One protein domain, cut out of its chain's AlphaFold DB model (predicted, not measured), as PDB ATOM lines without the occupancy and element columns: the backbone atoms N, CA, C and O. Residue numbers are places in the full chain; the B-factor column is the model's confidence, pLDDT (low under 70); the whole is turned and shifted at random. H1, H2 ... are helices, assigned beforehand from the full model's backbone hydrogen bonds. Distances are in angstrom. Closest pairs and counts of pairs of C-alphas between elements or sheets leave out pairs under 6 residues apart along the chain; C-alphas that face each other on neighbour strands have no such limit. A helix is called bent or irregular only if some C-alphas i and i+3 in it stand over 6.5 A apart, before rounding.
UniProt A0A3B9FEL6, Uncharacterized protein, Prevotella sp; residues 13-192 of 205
ATOM      1  N   ALA A  13     205.630 201.279  98.763       58.38
ATOM      2  CA  ALA A  13     206.484 201.500  97.602       58.38
ATOM      3  C   ALA A  13     205.808 201.147  96.264       58.38
ATOM      4  O   ALA A  13     205.962 201.892  95.301       58.38
ATOM      5  N   ARG A  14     205.009 200.072  96.189       66.50
ATOM      6  CA  ARG A  14     204.296 199.687  94.958       66.50
ATOM      7  C   ARG A  14     203.122 200.622  94.656       66.50
ATOM      8  O   ARG A  14     202.905 200.955  93.498       66.50
ATOM      9  N   CYS A  15     202.426 201.118  95.686       63.09
ATOM     10  CA  CYS A  15     201.408 202.166  95.522       63.09
ATOM     11  C   CYS A  15     202.018 203.476  95.003       63.09
ATOM     12  O   CYS A  15     201.431 204.131  94.144       63.09
ATOM     13  N   ILE A  16     203.207 203.841  95.495       63.34
ATOM     14  CA  ILE A  16     203.963 204.997  94.997       63.34
ATOM     15  C   ILE A  16     204.403 204.766  93.544       63.34
ATOM     16  O   ILE A  16     204.236 205.657  92.715       63.34
ATOM     17  N   ALA A  17     204.911 203.575  93.219       66.75
ATOM     18  CA  ALA A  17     205.369 203.228  91.875       66.75
ATOM     19  C   ALA A  17     204.231 203.241  90.841       66.75
ATOM     20  O   ALA A  17     204.393 203.806  89.761       66.75
ATOM     21  N   GLU A  18     203.063 202.688  91.172       67.00
ATOM     22  CA  GLU A  18     201.893 202.725  90.285       67.00
ATOM     23  C   GLU A  18     201.296 204.135  90.173       67.00
ATOM     24  O   GLU A  18     200.920 204.560  89.080       67.00
ATOM     25  N   GLY A  19     201.285 204.912  91.264       64.19
ATOM     26  CA  GLY A  19     200.911 206.328  91.218       64.19
ATOM     27  C   GLY A  19     201.840 207.147  90.314       64.19
ATOM     28  O   GLY A  19     201.373 207.978  89.533       64.19
ATOM     29  N   TYR A  20     203.147 206.872  90.358       64.56
ATOM     30  CA  TYR A  20     204.143 207.497  89.487       64.56
ATOM     31  C   TYR A  20     203.974 207.070  88.023       64.56
ATOM     32  O   TYR A  20     203.984 207.915  87.130       64.56
ATOM     33  N   ARG A  21     203.725 205.781  87.769       69.12
ATOM     34  CA  ARG A  21     203.477 205.247  86.425       69.12
ATOM     35  C   ARG A  21     202.235 205.869  85.784       69.12
ATOM     36  O   ARG A  21     202.301 206.311  84.635       69.12
ATOM     37  N   LEU A  22     201.128 205.979  86.524       66.69
ATOM     38  CA  LEU A  22     199.932 206.652  86.017       66.69
ATOM     39  C   LEU A  22     200.212 208.134  85.743       66.69
ATOM     40  O   LEU A  22     199.860 208.624  84.668       66.69
ATOM     41  N   PHE A  23     200.907 208.820  86.657       64.50
ATOM     42  CA  PHE A  23     201.321 210.206  86.456       64.50
ATOM     43  C   PHE A  23     202.093 210.355  85.145       64.50
ATOM     44  O   PHE A  23     201.653 211.130  84.302       64.50
ATOM     45  N   THR A  24     203.145 209.556  84.917       65.94
ATOM     46  CA  THR A  24     203.947 209.587  83.678       65.94
ATOM     47  C   THR A  24     203.127 209.328  82.413       65.94
ATOM     48  O   THR A  24     203.399 209.936  81.385       65.94
ATOM     49  N   SER A  25     202.072 208.510  82.486       69.50
ATOM     50  CA  SER A  25     201.204 208.223  81.335       69.50
ATOM     51  C   SER A  25     200.217 209.350  80.986       69.50
ATOM     52  O   SER A  25     199.815 209.475  79.832       69.50
ATOM     53  N   GLN A  26     199.830 210.189  81.957       67.75
ATOM     54  CA  GLN A  26     198.808 211.239  81.792       67.75
ATOM     55  C   GLN A  26     199.334 212.677  81.952       67.75
ATOM     56  O   GLN A  26     198.538 213.623  81.910       67.75
ATOM     57  N   GLN A  27     200.656 212.869  82.040       65.88
ATOM     58  CA  GLN A  27     201.328 214.163  82.261       65.88
ATOM     59  C   GLN A  27     200.763 215.315  81.423       65.88
ATOM     60  O   GLN A  27     200.483 216.385  81.959       65.88
ATOM     61  N   LEU A  28     200.555 215.094  80.123       65.50
ATOM     62  CA  LEU A  28     200.095 216.124  79.184       65.50
ATOM     63  C   LEU A  28     198.647 216.557  79.451       65.50
ATOM     64  O   LEU A  28     198.327 217.746  79.423       65.50
ATOM     65  N   THR A  29     197.771 215.603  79.766       68.31
ATOM     66  CA  THR A  29     196.367 215.885  80.100       68.31
ATOM     67  C   THR A  29     196.220 216.571  81.453       68.31
ATOM     68  O   THR A  29     195.409 217.492  81.591       68.31
ATOM     69  N   THR A  30     197.040 216.181  82.432       67.69
ATOM     70  CA  THR A  30     197.093 216.823  83.745       67.69
ATOM     71  C   THR A  30     197.619 218.247  83.613       67.69
ATOM     72  O   THR A  30     196.926 219.178  84.017       67.69
ATOM     73  N   LEU A  31     198.762 218.438  82.943       69.12
ATOM     74  CA  LEU A  31     199.368 219.750  82.716       69.12
ATOM     75  C   LEU A  31     198.391 220.699  82.011       69.12
ATOM     76  O   LEU A  31     198.156 221.806  82.486       69.12
ATOM     77  N   ARG A  32     197.732 220.256  80.933       74.25
ATOM     78  CA  ARG A  32     196.802 221.100  80.163       74.25
ATOM     79  C   ARG A  32     195.585 221.569  80.966       74.25
ATOM     80  O   ARG A  32     195.036 222.626  80.658       74.25
ATOM     81  N   ARG A  33     195.158 220.825  81.990       69.69
ATOM     82  CA  ARG A  33     194.049 221.227  82.873       69.69
ATOM     83  C   ARG A  33     194.508 222.015  84.096       69.69
ATOM     84  O   ARG A  33     193.782 222.903  84.532       69.69
ATOM     85  N   THR A  34     195.690 221.729  84.638       71.19
ATOM     86  CA  THR A  34     196.169 222.350  85.881       71.19
ATOM     87  C   THR A  34     197.133 223.514  85.663       71.19
ATOM     88  O   THR A  34     197.474 224.166  86.642       71.19
ATOM     89  N   TRP A  35     197.547 223.837  84.430       74.81
ATOM     90  CA  TRP A  35     198.539 224.900  84.191       74.81
ATOM     91  C   TRP A  35     198.086 226.283  84.679       74.81
ATOM     92  O   TRP A  35     198.872 226.988  85.295       74.81
ATOM     93  N   LYS A  36     196.816 226.665  84.478       77.94
ATOM     94  CA  LYS A  36     196.299 227.971  84.931       77.94
ATOM     95  C   LYS A  36     196.383 228.134  86.458       77.94
ATOM     96  O   LYS A  36     196.996 229.103  86.902       77.94
ATOM     97  N   PRO A  37     195.828 227.214  87.278       77.25
ATOM     98  CA  PRO A  37     195.965 227.315  88.730       77.25
ATOM     99  C   PRO A  37     197.406 227.086  89.212       77.25
ATOM    100  O   PRO A  37     197.788 227.640  90.241       77.25
ATOM    101  N   LEU A  38     198.226 226.330  88.474       79.38
ATOM    102  CA  LEU A  38     199.653 226.156  88.765       79.38
ATOM    103  C   LEU A  38     200.413 227.481  88.629       79.38
ATOM    104  O   LEU A  38     201.093 227.898  89.560       79.38
ATOM    105  N   VAL A  39     200.248 228.176  87.500       80.69
ATOM    106  CA  VAL A  39     200.896 229.469  87.261       80.69
ATOM    107  C   VAL A  39     200.390 230.503  88.264       80.69
ATOM    108  O   VAL A  39     201.200 231.154  88.916       80.69
ATOM    109  N   ALA A  40     199.073 230.584  88.484       79.88
ATOM    110  CA  ALA A  40     198.491 231.520  89.447       79.88
ATOM    111  C   ALA A  40     199.000 231.297  90.884       79.88
ATOM    112  O   ALA A  40     199.323 232.258  91.579       79.88
ATOM    113  N   SER A  41     199.114 230.039  91.325       80.69
ATOM    114  CA  SER A  41     199.661 229.726  92.651       80.69
ATOM    115  C   SER A  41     201.158 230.019  92.736       80.69
ATOM    116  O   SER A  41     201.576 230.685  93.678       80.69
ATOM    117  N   SER A  42     201.960 229.603  91.749       84.25
ATOM    118  CA  SER A  42     203.405 229.885  91.723       84.25
ATOM    119  C   SER A  42     203.718 231.382  91.746       84.25
ATOM    120  O   SER A  42     204.567 231.812  92.523       84.25
ATOM    121  N   LEU A  43     202.971 232.184  90.983       84.00
ATOM    122  CA  LEU A  43     203.127 233.632  90.943       84.00
ATOM    123  C   LEU A  43     202.706 234.279  92.269       84.00
ATOM    124  O   LEU A  43     203.404 235.155  92.763       84.00
ATOM    125  N   GLY A  44     201.604 233.827  92.876       83.19
ATOM    126  CA  GLY A  44     201.157 234.334  94.178       83.19
ATOM    127  C   GLY A  44     202.187 234.096  95.285       83.19
ATOM    128  O   GLY A  44     202.480 235.001  96.065       83.19
ATOM    129  N   TRP A  45     202.788 232.903  95.322       80.88
ATOM    130  CA  TRP A  45     203.860 232.587  96.267       80.88
ATOM    131  C   TRP A  45     205.131 233.393  95.987       80.88
ATOM    132  O   TRP A  45     205.727 233.915  96.926       80.88
ATOM    133  N   ALA A  46     205.514 233.561  94.719       83.75
ATOM    134  CA  ALA A  46     206.669 234.377  94.362       83.75
ATOM    135  C   ALA A  46     206.490 235.843  94.774       83.75
ATOM    136  O   ALA A  46     207.370 236.399  95.427       83.75
ATOM    137  N   LEU A  47     205.321 236.424  94.492       83.00
ATOM    138  CA  LEU A  47     204.972 237.788  94.892       83.00
ATOM    139  C   LEU A  47     204.933 237.953  96.414       83.00
ATOM    140  O   LEU A  47     205.346 238.991  96.929       83.00
ATOM    141  N   SER A  48     204.470 236.938  97.148       83.75
ATOM    142  CA  SER A  48     204.481 236.944  98.614       83.75
ATOM    143  C   SER A  48     205.906 236.991  99.168       83.75
ATOM    144  O   SER A  48     206.187 237.791 100.059       83.75
ATOM    145  N   VAL A  49     206.833 236.215  98.594       80.00
ATOM    146  CA  VAL A  49     208.245 236.224  99.005       80.00
ATOM    147  C   VAL A  49     208.904 237.563  98.673       80.00
ATOM    148  O   VAL A  49     209.566 238.151  99.523       80.00
ATOM    149  N   THR A  50     208.689 238.103  97.475       79.06
ATOM    150  CA  THR A  50     209.312 239.376  97.082       79.06
ATOM    151  C   THR A  50     208.750 240.579  97.827       79.06
ATOM    152  O   THR A  50     209.511 241.461  98.213       79.06
ATOM    153  N   THR A  51     207.446 240.612  98.111       79.62
ATOM    154  CA  THR A  51     206.860 241.677  98.947       79.62
ATOM    155  C   THR A  51     207.338 241.594 100.401       79.62
ATOM    156  O   THR A  51     207.422 242.627 101.068       79.62
ATOM    157  N   ALA A  52     207.716 240.398 100.877       80.12
ATOM    158  CA  ALA A  52     208.272 240.199 102.217       80.12
ATOM    159  C   ALA A  52     209.690 240.731 102.327       80.12
ATOM    160  O   ALA A  52     210.008 241.418 103.294       80.12
ATOM    161  N   LEU A  53     210.504 240.498 101.300       73.94
ATOM    162  CA  LEU A  53     211.854 241.051 101.210       73.94
ATOM    163  C   LEU A  53     211.845 242.583 101.094       73.94
ATOM    164  O   LEU A  53     212.718 243.247 101.643       73.94
ATOM    165  N   CYS A  54     210.822 243.160 100.459       72.31
ATOM    166  CA  CYS A  54     210.626 244.612 100.411       72.31
ATOM    167  C   CYS A  54     210.068 245.223 101.715       72.31
ATOM    168  O   CYS A  54     209.846 246.431 101.762       72.31
ATOM    169  N   GLY A  55     209.804 244.429 102.762       70.38
ATOM    170  CA  GLY A  55     209.314 244.925 104.057       70.38
ATOM    171  C   GLY A  55     207.860 245.419 104.054       70.38
ATOM    172  O   GLY A  55     207.439 246.114 104.978       70.38
ATOM    173  N   GLN A  56     207.067 245.082 103.030       77.44
ATOM    174  CA  GLN A  56     205.670 245.512 102.908       77.44
ATOM    175  C   GLN A  56     204.705 244.499 103.537       77.44
ATOM    176  O   GLN A  56     204.099 243.680 102.851       77.44
ATOM    177  N   TRP A  57     204.497 244.605 104.848       75.31
ATOM    178  CA  TRP A  57     203.676 243.685 105.655       75.31
ATOM    179  C   TRP A  57     202.218 243.514 105.185       75.31
ATOM    180  O   TRP A  57     201.623 242.453 105.349       75.31
ATOM    181  N   ILE A  58     201.621 244.551 104.588       77.88
ATOM    182  CA  ILE A  58     200.239 244.491 104.075       77.88
ATOM    183  C   ILE A  58     200.200 243.741 102.736       77.88
ATOM    184  O   ILE A  58     199.333 242.894 102.511       77.88
ATOM    185  N   GLY A  59     201.169 244.026 101.860       75.19
ATOM    186  CA  GLY A  59     201.307 243.365 100.563       75.19
ATOM    187  C   GLY A  59     201.615 241.878 100.712       75.19
ATOM    188  O   GLY A  59     201.024 241.060 100.008       75.19
ATOM    189  N   THR A  60     202.451 241.512 101.687       78.06
ATOM    190  CA  THR A  60     202.773 240.111 101.985       78.06
ATOM    191  C   THR A  60     201.580 239.330 102.480       78.06
ATOM    192  O   THR A  60     201.340 238.235 101.979       78.06
ATOM    193  N   ALA A  61     200.824 239.878 103.434       78.44
ATOM    194  CA  ALA A  61     199.649 239.220 103.985       78.44
ATOM    195  C   ALA A  61     198.608 238.955 102.890       78.44
ATOM    196  O   ALA A  61     198.089 237.843 102.781       78.44
ATOM    197  N   LEU A  62     198.355 239.943 102.028       82.06
ATOM    198  CA  LEU A  62     197.419 239.801 100.915       82.06
ATOM    199  C   LEU A  62     197.915 238.787  99.873       82.06
ATOM    200  O   LEU A  62     197.155 237.908  99.459       82.06
ATOM    201  N   ALA A  63     199.186 238.872  99.474       80.38
ATOM    202  CA  ALA A  63     199.790 237.942  98.524       80.38
ATOM    203  C   ALA A  63     199.811 236.506  99.069       80.38
ATOM    204  O   ALA A  63     199.517 235.567  98.333       80.38
ATOM    205  N   LEU A  64     200.068 236.332 100.368       83.06
ATOM    206  CA  LEU A  64     200.042 235.038 101.044       83.06
ATOM    207  C   LEU A  64     198.626 234.453 101.077       83.06
ATOM    208  O   LEU A  64     198.440 233.279 100.762       83.06
ATOM    209  N   LEU A  65     197.612 235.260 101.404       83.00
ATOM    210  CA  LEU A  65     196.210 234.827 101.381       83.00
ATOM    211  C   LEU A  65     195.775 234.396  99.975       83.00
ATOM    212  O   LEU A  65     195.160 233.338  99.819       83.00
ATOM    213  N   LEU A  66     196.142 235.164  98.945       82.38
ATOM    214  CA  LEU A  66     195.898 234.817  97.542       82.38
ATOM    215  C   LEU A  66     196.630 233.532  97.134       82.38
ATOM    216  O   LEU A  66     196.038 232.666  96.487       82.38
ATOM    217  N   ALA A  67     197.886 233.370  97.550       79.38
ATOM    218  CA  ALA A  67     198.692 232.185  97.283       79.38
ATOM    219  C   ALA A  67     198.099 230.925  97.935       79.38
ATOM    220  O   ALA A  67     198.013 229.870  97.298       79.38
ATOM    221  N   LEU A  68     197.621 231.034  99.178       81.06
ATOM    222  CA  LEU A  68     196.928 229.960  99.887       81.06
ATOM    223  C   LEU A  68     195.596 229.612  99.217       81.06
ATOM    224  O   LEU A  68     195.314 228.434  98.997       81.06
ATOM    225  N   ALA A  69     194.798 230.613  98.836       77.69
ATOM    226  CA  ALA A  69     193.547 230.395  98.115       77.69
ATOM    227  C   ALA A  69     193.790 229.683  96.772       77.69
ATOM    228  O   ALA A  69     193.130 228.684  96.473       77.69
ATOM    229  N   ALA A  70     194.787 230.126  96.001       76.19
ATOM    230  CA  ALA A  70     195.185 229.496  94.747       76.19
ATOM    231  C   ALA A  70     195.674 228.053  94.955       76.19
ATOM    232  O   ALA A  70     195.317 227.167  94.179       76.19
ATOM    233  N   LEU A  71     196.415 227.784  96.034       76.00
ATOM    234  CA  LEU A  71     196.868 226.439  96.393       76.00
ATOM    235  C   LEU A  71     195.695 225.525  96.776       76.00
ATOM    236  O   LEU A  71     195.665 224.360  96.376       76.00
ATOM    237  N   VAL A  72     194.694 226.038  97.496       77.62
ATOM    238  CA  VAL A  72     193.465 225.292  97.812       77.62
ATOM    239  C   VAL A  72     192.689 224.960  96.538       77.62
ATOM    240  O   VAL A  72     192.253 223.820  96.372       77.62
ATOM    241  N   VAL A  73     192.538 225.917  95.619       77.00
ATOM    242  CA  VAL A  73     191.886 225.692  94.319       77.00
ATOM    243  C   VAL A  73     192.664 224.669  93.492       77.00
ATOM    244  O   VAL A  73     192.060 223.747  92.951       77.00
ATOM    245  N   PHE A  74     193.993 224.769  93.454       72.25
ATOM    246  CA  PHE A  74     194.870 223.816  92.776       72.25
ATOM    247  C   PHE A  74     194.722 222.398  93.342       72.25
ATOM    248  O   PHE A  74     194.458 221.460  92.589       72.25
ATOM    249  N   LYS A  75     194.781 222.237  94.671       70.62
ATOM    250  CA  LYS A  75     194.549 220.941  95.329       70.62
ATOM    251  C   LYS A  75     193.163 220.389  95.024       70.62
ATOM    252  O   LYS A  75     193.040 219.217  94.689       70.62
ATOM    253  N   ARG A  76     192.115 221.216  95.098       70.56
ATOM    254  CA  ARG A  76     190.746 220.795  94.758       70.56
ATOM    255  C   ARG A  76     190.633 220.362  93.299       70.56
ATOM    256  O   ARG A  76     190.012 219.339  93.038       70.56
ATOM    257  N   ALA A  77     191.243 221.093  92.369       69.31
ATOM    258  CA  ALA A  77     191.232 220.760  90.948       69.31
ATOM    259  C   ALA A  77     191.910 219.410  90.669       69.31
ATOM    260  O   ALA A  77     191.385 218.613  89.895       69.31
ATOM    261  N   ILE A  78     193.032 219.121  91.337       68.06
ATOM    262  CA  ILE A  78     193.699 217.816  91.232       68.06
ATOM    263  C   ILE A  78     192.837 216.721  91.861       68.06
ATOM    264  O   ILE A  78     192.628 215.684  91.245       68.06
ATOM    265  N   LEU A  79     192.282 216.950  93.052       67.31
ATOM    266  CA  LEU A  79     191.432 215.972  93.737       67.31
ATOM    267  C   LEU A  79     190.206 215.575  92.904       67.31
ATOM    268  O   LEU A  79     189.898 214.392  92.804       67.31
ATOM    269  N   GLN A  80     189.561 216.538  92.240       64.88
ATOM    270  CA  GLN A  80     188.456 216.280  91.308       64.88
ATOM    271  C   GLN A  80     188.872 215.410  90.110       64.88
ATOM    272  O   GLN A  80     188.039 214.691  89.565       64.88
ATOM    273  N   LEU A  81     190.146 215.452  89.702       62.31
ATOM    274  CA  LEU A  81     190.672 214.612  88.626       62.31
ATOM    275  C   LEU A  81     190.881 213.153  89.051       62.31
ATOM    276  O   LEU A  81     190.719 212.268  88.217       62.31
ATOM    277  N   VAL A  82     191.287 212.903  90.303       58.09
ATOM    278  CA  VAL A  82     191.732 211.560  90.723       58.09
ATOM    279  C   VAL A  82     190.599 210.715  91.303       58.09
ATOM    280  O   VAL A  82     190.553 209.519  91.039       58.09
ATOM    281  N   ALA A  83     189.679 211.314  92.063       54.38
ATOM    282  CA  ALA A  83     188.392 210.735  92.468       54.38
ATOM    283  C   ALA A  83     187.654 211.727  93.386       54.38
ATOM    284  O   ALA A  83     188.299 212.407  94.188       54.38
ATOM    285  N   PRO A  84     186.309 211.765  93.391       53.47
ATOM    286  CA  PRO A  84     185.574 212.498  94.414       53.47
ATOM    287  C   PRO A  84     185.865 211.883  95.793       53.47
ATOM    288  O   PRO A  84     185.348 210.820  96.141       53.47
ATOM    289  N   MET A  85     186.710 212.538  96.596       52.25
ATOM    290  CA  MET A  85     186.901 212.143  97.991       52.25
ATOM    291  C   MET A  85     185.556 212.250  98.733       52.25
ATOM    292  O   MET A  85     184.863 213.265  98.614       52.25
ATOM    293  N   PRO A  86     185.155 211.238  99.522       52.06
ATOM    294  CA  PRO A  86     183.960 211.342 100.348       52.06
ATOM    295  C   PRO A  86     184.163 212.381 101.463       52.06
ATOM    296  O   PRO A  86     185.288 212.653 101.877       52.06
ATOM    297  N   LYS A  87     183.055 212.946 101.969       55.09
ATOM    298  CA  LYS A  87     183.009 214.004 103.003       55.09
ATOM    299  C   LYS A  87     184.090 213.839 104.094       55.09
ATOM    300  O   LYS A  87     184.232 212.741 104.646       55.09
ATOM    301  N   CYS A  88     184.761 214.943 104.463       54.66
ATOM    302  CA  CYS A  88     185.914 214.998 105.383       54.66
ATOM    303  C   CYS A  88     185.787 214.114 106.637       54.66
ATOM    304  O   CYS A  88     186.760 213.477 107.027       54.66
ATOM    305  N   GLY A  89     184.598 213.997 107.241       53.84
ATOM    306  CA  GLY A  89     184.401 213.200 108.461       53.84
ATOM    307  C   GLY A  89     184.599 211.685 108.291       53.84
ATOM    308  O   GLY A  89     185.167 211.031 109.165       53.84
ATOM    309  N   ARG A  90     184.181 211.096 107.158       59.31
ATOM    310  CA  ARG A  90     184.368 209.649 106.912       59.31
ATOM    311  C   ARG A  90     185.783 209.333 106.437       59.31
ATOM    312  O   ARG A  90     186.306 208.271 106.768       59.31
ATOM    313  N   ALA A  91     186.398 210.255 105.696       58.09
ATOM    314  CA  ALA A  91     187.797 210.158 105.299       58.09
ATOM    315  C   ALA A  91     188.725 210.235 106.521       58.09
ATOM    316  O   ALA A  91     189.556 209.349 106.692       58.09
ATOM    317  N   ALA A  92     188.505 211.193 107.428       56.25
ATOM    318  CA  ALA A  92     189.296 211.350 108.648       56.25
ATOM    319  C   ALA A  92     189.241 210.106 109.547       56.25
ATOM    320  O   ALA A  92     190.284 209.602 109.945       56.25
ATOM    321  N   LYS A  93     188.052 209.532 109.793       63.19
ATOM    322  CA  LYS A  93     187.913 208.313 110.615       63.19
ATOM    323  C   LYS A  93     188.631 207.098 110.012       63.19
ATOM    324  O   LYS A  93     189.116 206.242 110.747       63.19
ATOM    325  N   ARG A  94     188.694 207.015 108.680       63.19
ATOM    326  CA  ARG A  94     189.372 205.935 107.951       63.19
ATOM    327  C   ARG A  94     190.893 206.117 107.943       63.19
ATOM    328  O   ARG A  94     191.605 205.151 108.189       63.19
ATOM    329  N   VAL A  95     191.371 207.349 107.760       61.94
ATOM    330  CA  VAL A  95     192.797 207.703 107.883       61.94
ATOM    331  C   VAL A  95     193.291 207.471 109.312       61.94
ATOM    332  O   VAL A  95     194.343 206.869 109.495       61.94
ATOM    333  N   LEU A  96     192.496 207.828 110.328       61.56
ATOM    334  CA  LEU A  96     192.831 207.596 111.739       61.56
ATOM    335  C   LEU A  96     192.989 206.102 112.071       61.56
ATOM    336  O   LEU A  96     193.799 205.729 112.912       61.56
ATOM    337  N   ARG A  97     192.236 205.230 111.390       65.75
ATOM    338  CA  ARG A  97     192.281 203.773 111.587       65.75
ATOM    339  C   ARG A  97     193.502 203.111 110.930       65.75
ATOM    340  O   ARG A  97     193.901 202.031 111.351       65.75
ATOM    341  N   HIS A  98     194.104 203.766 109.938       65.56
ATOM    342  CA  HIS A  98     195.306 203.317 109.227       65.56
ATOM    343  C   HIS A  98     196.449 204.342 109.327       65.56
ATOM    344  O   HIS A  98     197.237 204.505 108.391       65.56
ATOM    345  N   LEU A  99     196.556 205.008 110.485       65.31
ATOM    346  CA  LEU A  99     197.485 206.116 110.713       65.31
ATOM    347  C   LEU A  99     198.945 205.721 110.455       65.31
ATOM    348  O   LEU A  99     199.680 206.494 109.860       65.31
ATOM    349  N   GLY A 100     199.351 204.500 110.827       66.75
ATOM    350  CA  GLY A 100     200.725 204.025 110.626       66.75
ATOM    351  C   GLY A 100     201.132 203.927 109.151       66.75
ATOM    352  O   GLY A 100     202.205 204.388 108.770       66.75
ATOM    353  N   SER A 101     200.256 203.404 108.287       67.25
ATOM    354  CA  SER A 101     200.538 203.303 106.845       67.25
ATOM    355  C   SER A 101     200.524 204.681 106.173       67.25
ATOM    356  O   SER A 101     201.398 204.994 105.363       67.25
ATOM    357  N   TYR A 102     199.585 205.545 106.577       67.50
ATOM    358  CA  TYR A 102     199.517 206.928 106.106       67.50
ATOM    359  C   TYR A 102     200.741 207.746 106.532       67.50
ATOM    360  O   TYR A 102     201.307 208.467 105.718       67.50
ATOM    361  N   LEU A 103     201.194 207.590 107.779       72.19
ATOM    362  CA  LEU A 103     202.385 208.252 108.304       72.19
ATOM    363  C   LEU A 103     203.641 207.801 107.558       72.19
ATOM    364  O   LEU A 103     204.450 208.636 107.170       72.19
ATOM    365  N   THR A 104     203.779 206.498 107.297       73.38
ATOM    366  CA  THR A 104     204.923 205.962 106.544       73.38
ATOM    367  C   THR A 104     204.951 206.522 105.120       73.38
ATOM    368  O   THR A 104     205.999 206.952 104.647       73.38
ATOM    369  N   TYR A 105     203.795 206.597 104.453       72.88
ATOM    370  CA  TYR A 105     203.669 207.235 103.141       72.88
ATOM    371  C   TYR A 105     203.976 208.743 103.189       72.88
ATOM    372  O   TYR A 105     204.698 209.253 102.331       72.88
ATOM    373  N   ALA A 106     203.463 209.461 104.190       75.12
ATOM    374  CA  ALA A 106     203.701 210.891 104.373       75.12
ATOM    375  C   ALA A 106     205.183 211.194 104.642       75.12
ATOM    376  O   ALA A 106     205.710 212.158 104.097       75.12
ATOM    377  N   LEU A 107     205.871 210.344 105.410       78.12
ATOM    378  CA  LEU A 107     207.309 210.438 105.654       78.12
ATOM    379  C   LEU A 107     208.112 210.157 104.381       78.12
ATOM    380  O   LEU A 107     208.932 210.985 103.994       78.12
ATOM    381  N   LEU A 108     207.849 209.042 103.687       79.00
ATOM    382  CA  LEU A 108     208.591 208.674 102.473       79.00
ATOM    383  C   LEU A 108     208.407 209.713 101.362       79.00
ATOM    384  O   LEU A 108     209.375 210.212 100.790       79.00
ATOM    385  N   SER A 109     207.154 210.073 101.074       75.25
ATOM    386  CA  SER A 109     206.853 211.114 100.093       75.25
ATOM    387  C   SER A 109     207.372 212.472 100.568       75.25
ATOM    388  O   SER A 109     207.878 213.247  99.760       75.25
ATOM    389  N   GLY A 110     207.304 212.759 101.870       78.06
ATOM    390  CA  GLY A 110     207.889 213.926 102.523       78.06
ATOM    391  C   GLY A 110     209.360 214.092 102.171       78.06
ATOM    392  O   GLY A 110     209.704 215.101 101.559       78.06
ATOM    393  N   ILE A 111     210.178 213.074 102.451       83.81
ATOM    394  CA  ILE A 111     211.621 213.047 102.175       83.81
ATOM    395  C   ILE A 111     211.894 213.255 100.684       83.81
ATOM    396  O   ILE A 111     212.642 214.161 100.328       83.81
ATOM    397  N   ILE A 112     211.242 212.488  99.801       82.38
ATOM    398  CA  ILE A 112     211.467 212.611  98.351       82.38
ATOM    399  C   ILE A 112     211.108 214.021  97.870       82.38
ATOM    400  O   ILE A 112     211.856 214.637  97.118       82.38
ATOM    401  N   GLY A 113     209.983 214.570  98.331       80.62
ATOM    402  CA  GLY A 113     209.602 215.930  97.959       80.62
ATOM    403  C   GLY A 113     210.495 217.004  98.565       80.62
ATOM    404  O   GLY A 113     210.650 218.039  97.936       80.62
ATOM    405  N   LEU A 114     211.090 216.779  99.738       82.75
ATOM    406  CA  LEU A 114     212.038 217.711 100.345       82.75
ATOM    407  C   LEU A 114     213.356 217.747  99.564       82.75
ATOM    408  O   LEU A 114     213.879 218.829  99.316       82.75
ATOM    409  N   VAL A 115     213.841 216.588  99.107       86.44
ATOM    410  CA  VAL A 115     215.008 216.486  98.214       86.44
ATOM    411  C   VAL A 115     214.725 217.170  96.874       86.44
ATOM    412  O   VAL A 115     215.501 218.007  96.428       86.44
ATOM    413  N   VAL A 116     213.582 216.886  96.246       85.50
ATOM    414  CA  VAL A 116     213.198 217.538  94.982       85.50
ATOM    415  C   VAL A 116     213.020 219.048  95.168       85.50
ATOM    416  O   VAL A 116     213.467 219.822  94.328       85.50
ATOM    417  N   PHE A 117     212.410 219.479  96.275       83.81
ATOM    418  CA  PHE A 117     212.249 220.891  96.610       83.81
ATOM    419  C   PHE A 117     213.597 221.597  96.741       83.81
ATOM    420  O   PHE A 117     213.802 222.628  96.110       83.81
ATOM    421  N   THR A 118     214.516 221.035  97.528       84.31
ATOM    422  CA  THR A 118     215.842 221.631  97.730       84.31
ATOM    423  C   THR A 118     216.605 221.731  96.421       84.31
ATOM    424  O   THR A 118     217.092 222.812  96.120       84.31
ATOM    425  N   LEU A 119     216.628 220.672  95.605       88.25
ATOM    426  CA  LEU A 119     217.307 220.670  94.305       88.25
ATOM    427  C   LEU A 119     216.721 221.690  93.318       88.25
ATOM    428  O   LEU A 119     217.470 222.394  92.645       88.25
ATOM    429  N   LEU A 120     215.392 221.796  93.234       88.00
ATOM    430  CA  LEU A 120     214.732 222.732  92.319       88.00
ATOM    431  C   LEU A 120     214.838 224.190  92.776       88.00
ATOM    432  O   LEU A 120     214.795 225.088  91.940       88.00
ATOM    433  N   MET A 121     214.974 224.434  94.079       87.25
ATOM    434  CA  MET A 121     215.088 225.782  94.634       87.25
ATOM    435  C   MET A 121     216.523 226.314  94.648       87.25
ATOM    436  O   MET A 121     216.685 227.498  94.926       87.25
ATOM    437  N   ILE A 122     217.549 225.514  94.315       88.94
ATOM    438  CA  ILE A 122     218.961 225.955  94.301       88.94
ATOM    439  C   ILE A 122     219.146 227.302  93.574       88.94
ATOM    440  O   ILE A 122     219.716 228.207  94.182       88.94
ATOM    441  N   PRO A 123     218.630 227.510  92.342       87.62
ATOM    442  CA  PRO A 123     218.828 228.777  91.634       87.62
ATOM    443  C   PRO A 123     218.171 229.965  92.346       87.62
ATOM    444  O   PRO A 123     218.730 231.055  92.392       87.62
ATOM    445  N   ALA A 124     216.995 229.750  92.939       85.56
ATOM    446  CA  ALA A 124     216.294 230.775  93.704       85.56
ATOM    447  C   ALA A 124     217.004 231.088  95.031       85.56
ATOM    448  O   ALA A 124     217.040 232.244  95.440       85.56
ATOM    449  N   ILE A 125     217.589 230.082  95.691       85.06
ATOM    450  CA  ILE A 125     218.346 230.247  96.939       85.06
ATOM    451  C   ILE A 125     219.614 231.067  96.695       85.06
ATOM    452  O   ILE A 125     219.896 231.964  97.479       85.06
ATOM    453  N   ILE A 126     220.338 230.817  95.599       88.19
ATOM    454  CA  ILE A 126     221.539 231.590  95.243       88.19
ATOM    455  C   ILE A 126     221.194 233.081  95.094       88.19
ATOM    456  O   ILE A 126     221.833 233.920  95.720       88.19
ATOM    457  N   LEU A 127     220.125 233.411  94.358       85.88
ATOM    458  CA  LEU A 127     219.656 234.798  94.226       85.88
ATOM    459  C   LEU A 127     219.125 235.373  95.555       85.88
ATOM    460  O   LEU A 127     219.237 236.562  95.836       85.88
ATOM    461  N   LEU A 128     218.543 234.562  96.433       84.44
ATOM    462  CA  LEU A 128     218.134 235.064  97.747       84.44
ATOM    463  C   LEU A 128     219.338 235.417  98.630       84.44
ATOM    464  O   LEU A 128     219.275 236.405  99.358       84.44
ATOM    465  N   ILE A 129     220.425 234.648  98.546       84.81
ATOM    466  CA  ILE A 129     221.659 234.884  99.305       84.81
ATOM    467  C   ILE A 129     222.347 236.170  98.840       84.81
ATOM    468  O   ILE A 129     222.648 237.022  99.669       84.81
ATOM    469  N   GLU A 130     222.536 236.344  97.532       83.94
ATOM    470  CA  GLU A 130     223.123 237.565  96.953       83.94
ATOM    471  C   GLU A 130     222.300 238.811  97.313       83.94
ATOM    472  O   GLU A 130     222.841 239.846  97.699       83.94
ATOM    473  N   GLY A 131     220.969 238.681  97.286       81.12
ATOM    474  CA  GLY A 131     220.077 239.740  97.742       81.12
ATOM    475  C   GLY A 131     220.310 240.058  99.216       81.12
ATOM    476  O   GLY A 131     220.506 241.215  99.564       81.12
ATOM    477  N   TYR A 132     220.332 239.041 100.080       81.94
ATOM    478  CA  TYR A 132     220.556 239.210 101.515       81.94
ATOM    479  C   TYR A 132     221.881 239.917 101.828       81.94
ATOM    480  O   TYR A 132     221.876 240.846 102.635       81.94
ATOM    481  N   PHE A 133     222.974 239.543 101.156       81.06
ATOM    482  CA  PHE A 133     224.276 240.185 101.343       81.06
ATOM    483  C   PHE A 133     224.266 241.668 100.951       81.06
ATOM    484  O   PHE A 133     224.792 242.487 101.698       81.06
ATOM    485  N   ASP A 134     223.616 242.050  99.849       81.12
ATOM    486  CA  ASP A 134     223.486 243.466  99.463       81.12
ATOM    487  C   ASP A 134     222.655 244.270 100.470       81.12
ATOM    488  O   ASP A 134     222.988 245.415 100.764       81.12
ATOM    489  N   TYR A 135     221.620 243.677 101.084       74.69
ATOM    490  CA  TYR A 135     220.909 244.343 102.184       74.69
ATOM    491  C   TYR A 135     221.785 244.544 103.413       74.69
ATOM    492  O   TYR A 135     221.702 245.607 104.030       74.69
ATOM    493  N   THR A 136     222.568 243.537 103.800       80.56
ATOM    494  CA  THR A 136     223.433 243.636 104.981       80.56
ATOM    495  C   THR A 136     224.573 244.618 104.750       80.56
ATOM    496  O   THR A 136     224.801 245.474 105.597       80.56
ATOM    497  N   LEU A 137     225.213 244.582 103.579       78.75
ATOM    498  CA  LEU A 137     226.302 245.497 103.222       78.75
ATOM    499  C   LEU A 137     225.797 246.938 103.069       78.75
ATOM    500  O   LEU A 137     226.420 247.877 103.558       78.75
ATOM    501  N   ALA A 138     224.601 247.131 102.503       76.31
ATOM    502  CA  ALA A 138     223.975 248.450 102.461       76.31
ATOM    503  C   ALA A 138     223.628 248.998 103.855       76.31
ATOM    504  O   ALA A 138     223.596 250.213 104.048       76.31
ATOM    505  N   ALA A 139     223.365 248.127 104.834       75.38
ATOM    506  CA  ALA A 139     223.176 248.541 106.224       75.38
ATOM    507  C   ALA A 139     224.497 248.946 106.902       75.38
ATOM    508  O   ALA A 139     224.478 249.756 107.827       75.38
ATOM    509  N   GLU A 140     225.630 248.429 106.424       82.94
ATOM    510  CA  GLU A 140     226.981 248.785 106.879       82.94
ATOM    511  C   GLU A 140     227.517 250.075 106.226       82.94
ATOM    512  O   GLU A 140     228.531 250.614 106.667       82.94
ATOM    513  N   GLY A 141     226.789 250.633 105.250       75.31
ATOM    514  CA  GLY A 141     227.070 251.934 104.635       75.31
ATOM    515  C   GLY A 141     227.561 251.868 103.189       75.31
ATOM    516  O   GLY A 141     227.763 252.924 102.584       75.31
ATOM    517  N   ASP A 142     227.707 250.670 102.617       79.50
ATOM    518  CA  ASP A 142     228.071 250.512 101.210       79.50
ATOM    519  C   ASP A 142     226.900 250.882 100.275       79.50
ATOM    520  O   ASP A 142     225.726 250.646 100.585       79.50
ATOM    521  N   PRO A 143     227.173 251.483  99.103       76.12
ATOM    522  CA  PRO A 143     226.131 251.784  98.135       76.12
ATOM    523  C   PRO A 143     225.525 250.487  97.588       76.12
ATOM    524  O   PRO A 143     226.244 249.578  97.181       76.12
ATOM    525  N   ARG A 144     224.189 250.431  97.509       72.62
ATOM    526  CA  ARG A 144     223.477 249.308  96.881       72.62
ATOM    527  C   ARG A 144     223.943 249.111  95.447       72.62
ATOM    528  O   ARG A 144     223.819 250.020  94.623       72.62
ATOM    529  N   VAL A 145     224.409 247.906  95.143       74.19
ATOM    530  CA  VAL A 145     224.941 247.567  93.817       74.19
ATOM    531  C   VAL A 145     223.848 246.952  92.936       74.19
ATOM    532  O   VAL A 145     223.899 247.040  91.708       74.19
ATOM    533  N   LEU A 146     222.806 246.369  93.544       77.38
ATOM    534  CA  LEU A 146     221.749 245.659  92.827       77.38
ATOM    535  C   LEU A 146     220.575 246.562  92.420       77.38
ATOM    536  O   LEU A 146     219.825 247.099  93.236       77.38
ATOM    537  N   GLY A 147     220.389 246.693  91.104       77.12
ATOM    538  CA  GLY A 147     219.299 247.463  90.499       77.12
ATOM    539  C   GLY A 147     217.953 246.725  90.433       77.12
ATOM    540  O   GLY A 147     217.839 245.531  90.700       77.12
ATOM    541  N   MET A 148     216.909 247.427  89.976       76.31
ATOM    542  CA  MET A 148     215.540 246.893  89.811       76.31
ATOM    543  C   MET A 148     215.462 245.610  88.958       76.31
ATOM    544  O   MET A 148     214.643 244.733  89.232       76.31
ATOM    545  N   GLY A 149     216.329 245.466  87.949       80.44
ATOM    546  CA  GLY A 149     216.365 244.274  87.090       80.44
ATOM    547  C   GLY A 149     216.660 242.978  87.853       80.44
ATOM    548  O   GLY A 149     216.132 241.923  87.503       80.44
ATOM    549  N   TYR A 150     217.423 243.064  88.945       83.06
ATOM    550  CA  TYR A 150     217.715 241.930  89.813       83.06
ATOM    551  C   TYR A 150     216.467 241.384  90.512       83.06
ATOM    552  O   TYR A 150     216.250 240.174  90.582       83.06
ATOM    553  N   TRP A 151     215.602 242.281  90.982       78.50
ATOM    554  CA  TRP A 151     214.351 241.927  91.647       78.50
ATOM    555  C   TRP A 151     213.372 241.253  90.696       78.50
ATOM    556  O   TRP A 151     212.735 240.262  91.057       78.50
ATOM    557  N   VAL A 152     213.304 241.733  89.454       83.12
ATOM    558  CA  VAL A 152     212.499 241.106  88.399       83.12
ATOM    559  C   VAL A 152     213.026 239.706  88.082       83.12
ATOM    560  O   VAL A 152     212.243 238.755  88.056       83.12
ATOM    561  N   LEU A 153     214.343 239.555  87.917       85.94
ATOM    562  CA  LEU A 153     214.976 238.260  87.661       85.94
ATOM    563  C   LEU A 153     214.755 237.280  88.820       85.94
ATOM    564  O   LEU A 153     214.414 236.119  88.590       85.94
ATOM    565  N   THR A 154     214.886 237.754  90.058       84.25
ATOM    566  CA  THR A 154     214.640 236.962  91.266       84.25
ATOM    567  C   THR A 154     213.187 236.507  91.315       84.25
ATOM    568  O   THR A 154     212.933 235.316  91.453       84.25
ATOM    569  N   THR A 155     212.223 237.407  91.087       84.69
ATOM    570  CA  THR A 155     210.789 237.062  91.052       84.69
ATOM    571  C   THR A 155     210.479 236.031  89.966       84.69
ATOM    572  O   THR A 155     209.764 235.058  90.214       84.69
ATOM    573  N   ALA A 156     211.023 236.216  88.761       86.44
ATOM    574  CA  ALA A 156     210.812 235.314  87.633       86.44
ATOM    575  C   ALA A 156     211.408 233.924  87.903       86.44
ATOM    576  O   ALA A 156     210.729 232.912  87.720       86.44
ATOM    577  N   THR A 157     212.639 233.877  88.416       88.88
ATOM    578  CA  THR A 157     213.328 232.632  88.783       88.88
ATOM    579  C   THR A 157     212.580 231.905  89.896       88.88
ATOM    580  O   THR A 157     212.365 230.698  89.807       88.88
ATOM    581  N   LEU A 158     212.099 232.633  90.907       86.12
ATOM    582  CA  LEU A 158     211.334 232.076  92.021       86.12
ATOM    583  C   LEU A 158     209.975 231.536  91.556       86.12
ATOM    584  O   LEU A 158     209.581 230.441  91.948       86.12
ATOM    585  N   THR A 159     209.298 232.248  90.649       87.31
ATOM    586  CA  THR A 159     208.049 231.788  90.018       87.31
ATOM    587  C   THR A 159     208.276 230.493  89.239       87.31
ATOM    588  O   THR A 159     207.509 229.542  89.385       87.31
ATOM    589  N   PHE A 160     209.350 230.422  88.451       87.31
ATOM    590  CA  PHE A 160     209.691 229.235  87.672       87.31
ATOM    591  C   PHE A 160     210.039 228.036  88.565       87.31
ATOM    592  O   PHE A 160     209.489 226.949  88.377       87.31
ATOM    593  N   CYS A 161     210.878 228.235  89.587       87.50
ATOM    594  CA  CYS A 161     211.246 227.180  90.534       87.50
ATOM    595  C   CYS A 161     210.015 226.659  91.290       87.50
ATOM    596  O   CYS A 161     209.803 225.450  91.370       87.50
ATOM    597  N   LEU A 162     209.146 227.553  91.771       84.25
ATOM    598  CA  LEU A 162     207.905 227.170  92.447       84.25
ATOM    599  C   LEU A 162     206.924 226.455  91.516       84.25
ATOM    600  O   LEU A 162     206.264 225.511  91.946       84.25
ATOM    601  N   ALA A 163     206.835 226.852  90.245       84.94
ATOM    602  CA  ALA A 163     206.017 226.150  89.263       84.94
ATOM    603  C   ALA A 163     206.511 224.711  89.048       84.94
ATOM    604  O   ALA A 163     205.698 223.782  89.040       84.94
ATOM    605  N   LEU A 164     207.831 224.509  88.946       83.38
ATOM    606  CA  LEU A 164     208.436 223.179  88.853       83.38
ATOM    607  C   LEU A 164     208.209 222.360  90.123       83.38
ATOM    608  O   LEU A 164     207.829 221.197  90.025       83.38
ATOM    609  N   VAL A 165     208.368 222.959  91.305       83.38
ATOM    610  CA  VAL A 165     208.080 222.307  92.590       83.38
ATOM    611  C   VAL A 165     206.618 221.887  92.661       83.38
ATOM    612  O   VAL A 165     206.330 220.737  92.979       83.38
ATOM    613  N   PHE A 166     205.674 222.779  92.359       79.38
ATOM    614  CA  PHE A 166     204.255 222.444  92.408       79.38
ATOM    615  C   PHE A 166     203.892 221.375  91.387       79.38
ATOM    616  O   PHE A 166     203.141 220.462  91.728       79.38
ATOM    617  N   TYR A 167     204.473 221.415  90.186       78.56
ATOM    618  CA  TYR A 167     204.325 220.354  89.194       78.56
ATOM    619  C   TYR A 167     204.872 219.018  89.714       78.56
ATOM    620  O   TYR A 167     204.182 217.998  89.698       78.56
ATOM    621  N   ALA A 168     206.069 219.045  90.294       78.19
ATOM    622  CA  ALA A 168     206.703 217.918  90.956       78.19
ATOM    623  C   ALA A 168     206.070 217.562  92.309       78.19
ATOM    624  O   ALA A 168     206.560 216.665  92.970       78.19
ATOM    625  N   MET A 169     204.990 218.207  92.751       74.75
ATOM    626  CA  MET A 169     204.199 217.801  93.923       74.75
ATOM    627  C   MET A 169     202.860 217.177  93.510       74.75
ATOM    628  O   MET A 169     202.167 216.580  94.339       74.75
ATOM    629  N   ILE A 170     202.509 217.232  92.219       75.06
ATOM    630  CA  ILE A 170     201.291 216.617  91.682       75.06
ATOM    631  C   ILE A 170     201.311 215.095  91.904       75.06
ATOM    632  O   ILE A 170     200.315 214.537  92.364       75.06
ATOM    633  N   TRP A 171     202.446 214.421  91.671       70.38
ATOM    634  CA  TRP A 171     202.579 212.969  91.898       70.38
ATOM    635  C   TRP A 171     202.292 212.558  93.353       70.38
ATOM    636  O   TRP A 171     201.674 211.516  93.567       70.38
ATOM    637  N   LYS A 172     202.639 213.387  94.354       68.81
ATOM    638  CA  LYS A 172     202.272 213.119  95.758       68.81
ATOM    639  C   LYS A 172     200.763 213.069  95.946       68.81
ATOM    640  O   LYS A 172     200.265 212.221  96.679       68.81
ATOM    641  N   THR A 173     200.043 213.958  95.266       68.69
ATOM    642  CA  THR A 173     198.577 214.038  95.351       68.69
ATOM    643  C   THR A 173     197.931 212.815  94.700       68.69
ATOM    644  O   THR A 173     196.978 212.254  95.236       68.69
ATOM    645  N   PHE A 174     198.491 212.344  93.580       66.88
ATOM    646  CA  PHE A 174     198.087 211.075  92.974       66.88
ATOM    647  C   PHE A 174     198.339 209.893  93.913       66.88
ATOM    648  O   PHE A 174     197.437 209.083  94.119       66.88
ATOM    649  N   GLY A 175     199.521 209.808  94.527       65.69
ATOM    650  CA  GLY A 175     199.835 208.731  95.464       65.69
ATOM    651  C   GLY A 175     198.938 208.730  96.711       65.69
ATOM    652  O   GLY A 175     198.529 207.658  97.151       65.69
ATOM    653  N   GLU A 176     198.533 209.899  97.229       67.06
ATOM    654  CA  GLU A 176     197.572 210.002  98.342       67.06
ATOM    655  C   GLU A 176     196.194 209.459  97.955       67.06
ATOM    656  O   GLU A 176     195.579 208.702  98.708       67.06
ATOM    657  N   ALA A 177     195.708 209.812  96.764       67.19
ATOM    658  CA  ALA A 177     194.425 209.336  96.264       67.19
ATOM    659  C   ALA A 177     194.438 207.824  95.973       67.19
ATOM    660  O   ALA A 177     193.473 207.126  96.292       67.19
ATOM    661  N   TYR A 178     195.546 207.294  95.449       64.69
ATOM    662  CA  TYR A 178     195.744 205.853  95.267       64.69
ATOM    663  C   TYR A 178     195.798 205.099  96.596       64.69
ATOM    664  O   TYR A 178     195.132 204.073  96.752       64.69
ATOM    665  N   LEU A 179     196.536 205.622  97.579       66.19
ATOM    666  CA  LEU A 179     196.588 205.060  98.925       66.19
ATOM    667  C   LEU A 179     195.192 205.051  99.560       66.19
ATOM    668  O   LEU A 179     194.787 204.059 100.167       66.19
ATOM    669  N   TYR A 180     194.424 206.127  99.368       65.62
ATOM    670  CA  TYR A 180     193.041 206.201  99.817       65.62
ATOM    671  C   TYR A 180     192.163 205.129  99.159       65.62
ATOM    672  O   TYR A 180     191.453 204.410  99.861       65.62
ATOM    673  N   GLY A 181     192.244 204.967  97.835       65.56
ATOM    674  CA  GLY A 181     191.521 203.923  97.102       65.56
ATOM    675  C   GLY A 181     191.862 202.509  97.585       65.56
ATOM    676  O   GLY A 181     190.962 201.692  97.798       65.56
ATOM    677  N   ALA A 182     193.140 202.238  97.857       65.31
ATOM    678  CA  ALA A 182     193.588 200.964  98.413       65.31
ATOM    679  C   ALA A 182     193.007 200.705  99.815       65.31
ATOM    680  O   ALA A 182     192.544 199.598 100.095       65.31
ATOM    681  N   MET A 183     192.951 201.724 100.680       66.06
ATOM    682  CA  MET A 183     192.339 201.610 102.012       66.06
ATOM    683  C   MET A 183     190.830 201.330 101.945       66.06
ATOM    684  O   MET A 183     190.313 200.557 102.750       66.06
ATOM    685  N   VAL A 184     190.109 201.910 100.978       67.50
ATOM    686  CA  VAL A 184     188.679 201.609 100.770       67.50
ATOM    687  C   VAL A 184     188.480 200.145 100.383       67.50
ATOM    688  O   VAL A 184     187.635 199.470 100.971       67.50
ATOM    689  N   ALA A 185     189.289 199.635  99.452       67.94
ATOM    690  CA  ALA A 185     189.231 198.236  99.043       67.94
ATOM    691  C   ALA A 185     189.550 197.279 100.209       67.94
ATOM    692  O   ALA A 185     188.889 196.251 100.370       67.94
ATOM    693  N   GLN A 186     190.512 197.631 101.070       65.94
ATOM    694  CA  GLN A 186     190.842 196.851 102.270       65.94
ATOM    695  C   GLN A 186     189.678 196.778 103.268       65.94
ATOM    696  O   GLN A 186     189.376 195.700 103.786       65.94
ATOM    697  N   ASP A 187     189.004 197.902 103.511       68.88
ATOM    698  CA  ASP A 187     187.826 197.966 104.380       68.88
ATOM    699  C   ASP A 187     186.677 197.089 103.847       68.88
ATOM    700  O   ASP A 187     185.996 196.416 104.623       68.88
ATOM    701  N   GLU A 188     186.453 197.068 102.531       73.88
ATOM    702  CA  GLU A 188     185.410 196.243 101.909       73.88
ATOM    703  C   GLU A 188     185.706 194.745 102.014       73.88
ATOM    704  O   GLU A 188     184.819 193.967 102.373       73.88
ATOM    705  N   VAL A 189     186.950 194.330 101.760       73.94
ATOM    706  CA  VAL A 189     187.368 192.926 101.899       73.94
ATOM    707  C   VAL A 189     187.227 192.460 103.348       73.94
ATOM    708  O   VAL A 189     186.693 191.378 103.598       73.94
ATOM    709  N   ARG A 190     187.626 193.291 104.321       71.31
ATOM    710  CA  ARG A 190     187.484 192.967 105.748       71.31
ATOM    711  C   ARG A 190     186.017 192.822 106.159       71.31
ATOM    712  O   ARG A 190     185.690 191.881 106.875       71.31
ATOM    713  N   LYS A 191     185.126 193.691 105.672       77.62
ATOM    714  CA  LYS A 191     183.680 193.563 105.916       77.62
ATOM    715  C   LYS A 191     183.102 192.276 105.333       77.62
ATOM    716  O   LYS A 191     182.297 191.632 105.994       77.62
ATOM    717  N   ARG A 192     183.525 191.873 104.129       73.88
ATOM    718  CA  ARG A 192     183.103 190.598 103.517       73.88
ATOM    719  C   ARG A 192     183.575 189.392 104.327       73.88
ATOM    720  O   ARG A 192     182.808 188.453 104.503       73.88
TER     721      ARG A 192
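Overview. This is residues 13 to 192 of the 205 residues of an uncharacterized protein of Prevotella sp (UniProt A0A3B9FEL6). This is a long rod of helices: H5 runs nearly straight along it, with H1b packed on one side of H5a, H2 folded back beyond H1b as a hairpin, and the bent H4 on the other side. H1a crosses H5b. The printed part has 180 residues with five named helices, H1 to H5 in order, and no named strand: all helix. It is loose, with a radius of gyration of the C-alphas of 20.1 A and spans of 75 by 32 by 29 A.

Along the chain. H1, residues 13 to 53, begins at C-alpha 13 (206.484, 201.500, 97.602); it is bent, with C-alphas 25 and 28 8.3 A apart, into H1a, 13 to 25, and H1b, 28 to 53, 35.3 A long. H1b is irregular, C-alphas 33 and 36 being 7.4 A apart, with a kink of 58 degrees near residue 35. H2, 57 to 82, is 37.4 A long; H3 is 88 to 97. H4, 99 to 140, is bent (C-alphas 120 and 123, 7.3 A) into H4a, 99 to 120, and H4b, 123 to 140. H5, 148 to 192, is bent, with C-alphas 168 and 171 6.5 A apart, into H5a, 148 to 168, and H5b, 171 to 192; it ends at C-alpha 192 (183.103, 190.598, 103.517). By hydrogen bonds each was assigned as one helix.

Arrangement. H5 is the hub. H5a touches H1b at a steep tilt of 41 degrees, closest C-alphas Ser 42 and Ala 163, 5.2 A. H4b and H5a, a hairpin, touch at Ala 124 and Leu 158, C-alphas 5.4 A, tilt 34.6 degrees, only just shallow. H1b and H2, a hairpin, touch at Gly 44 and Ala 67, C-alphas 4.5 A, shallow tilt of 16 degrees. H5b touches H1a with residues 171 to 179 alone, closest C-alphas Gly 19 and Gly 175, 5.0 A, at a steep 55 degrees. H3 touches no helix. Every O i to N i+4 pair is within hydrogen-bond range in H1a, H2, H3, H4a, H4b, H5a and H5b; in H1b, 20 of 22.

Size, cuts and confidence. The C-alphas farthest apart, Gly 141 and Arg 192, are 75.5 A apart. The printed part has no cut and no long link. Mean pLDDT of the printed part is 74.5; residues 13 to 31, 33, 77 to 102 and 172 to 187 are under 70.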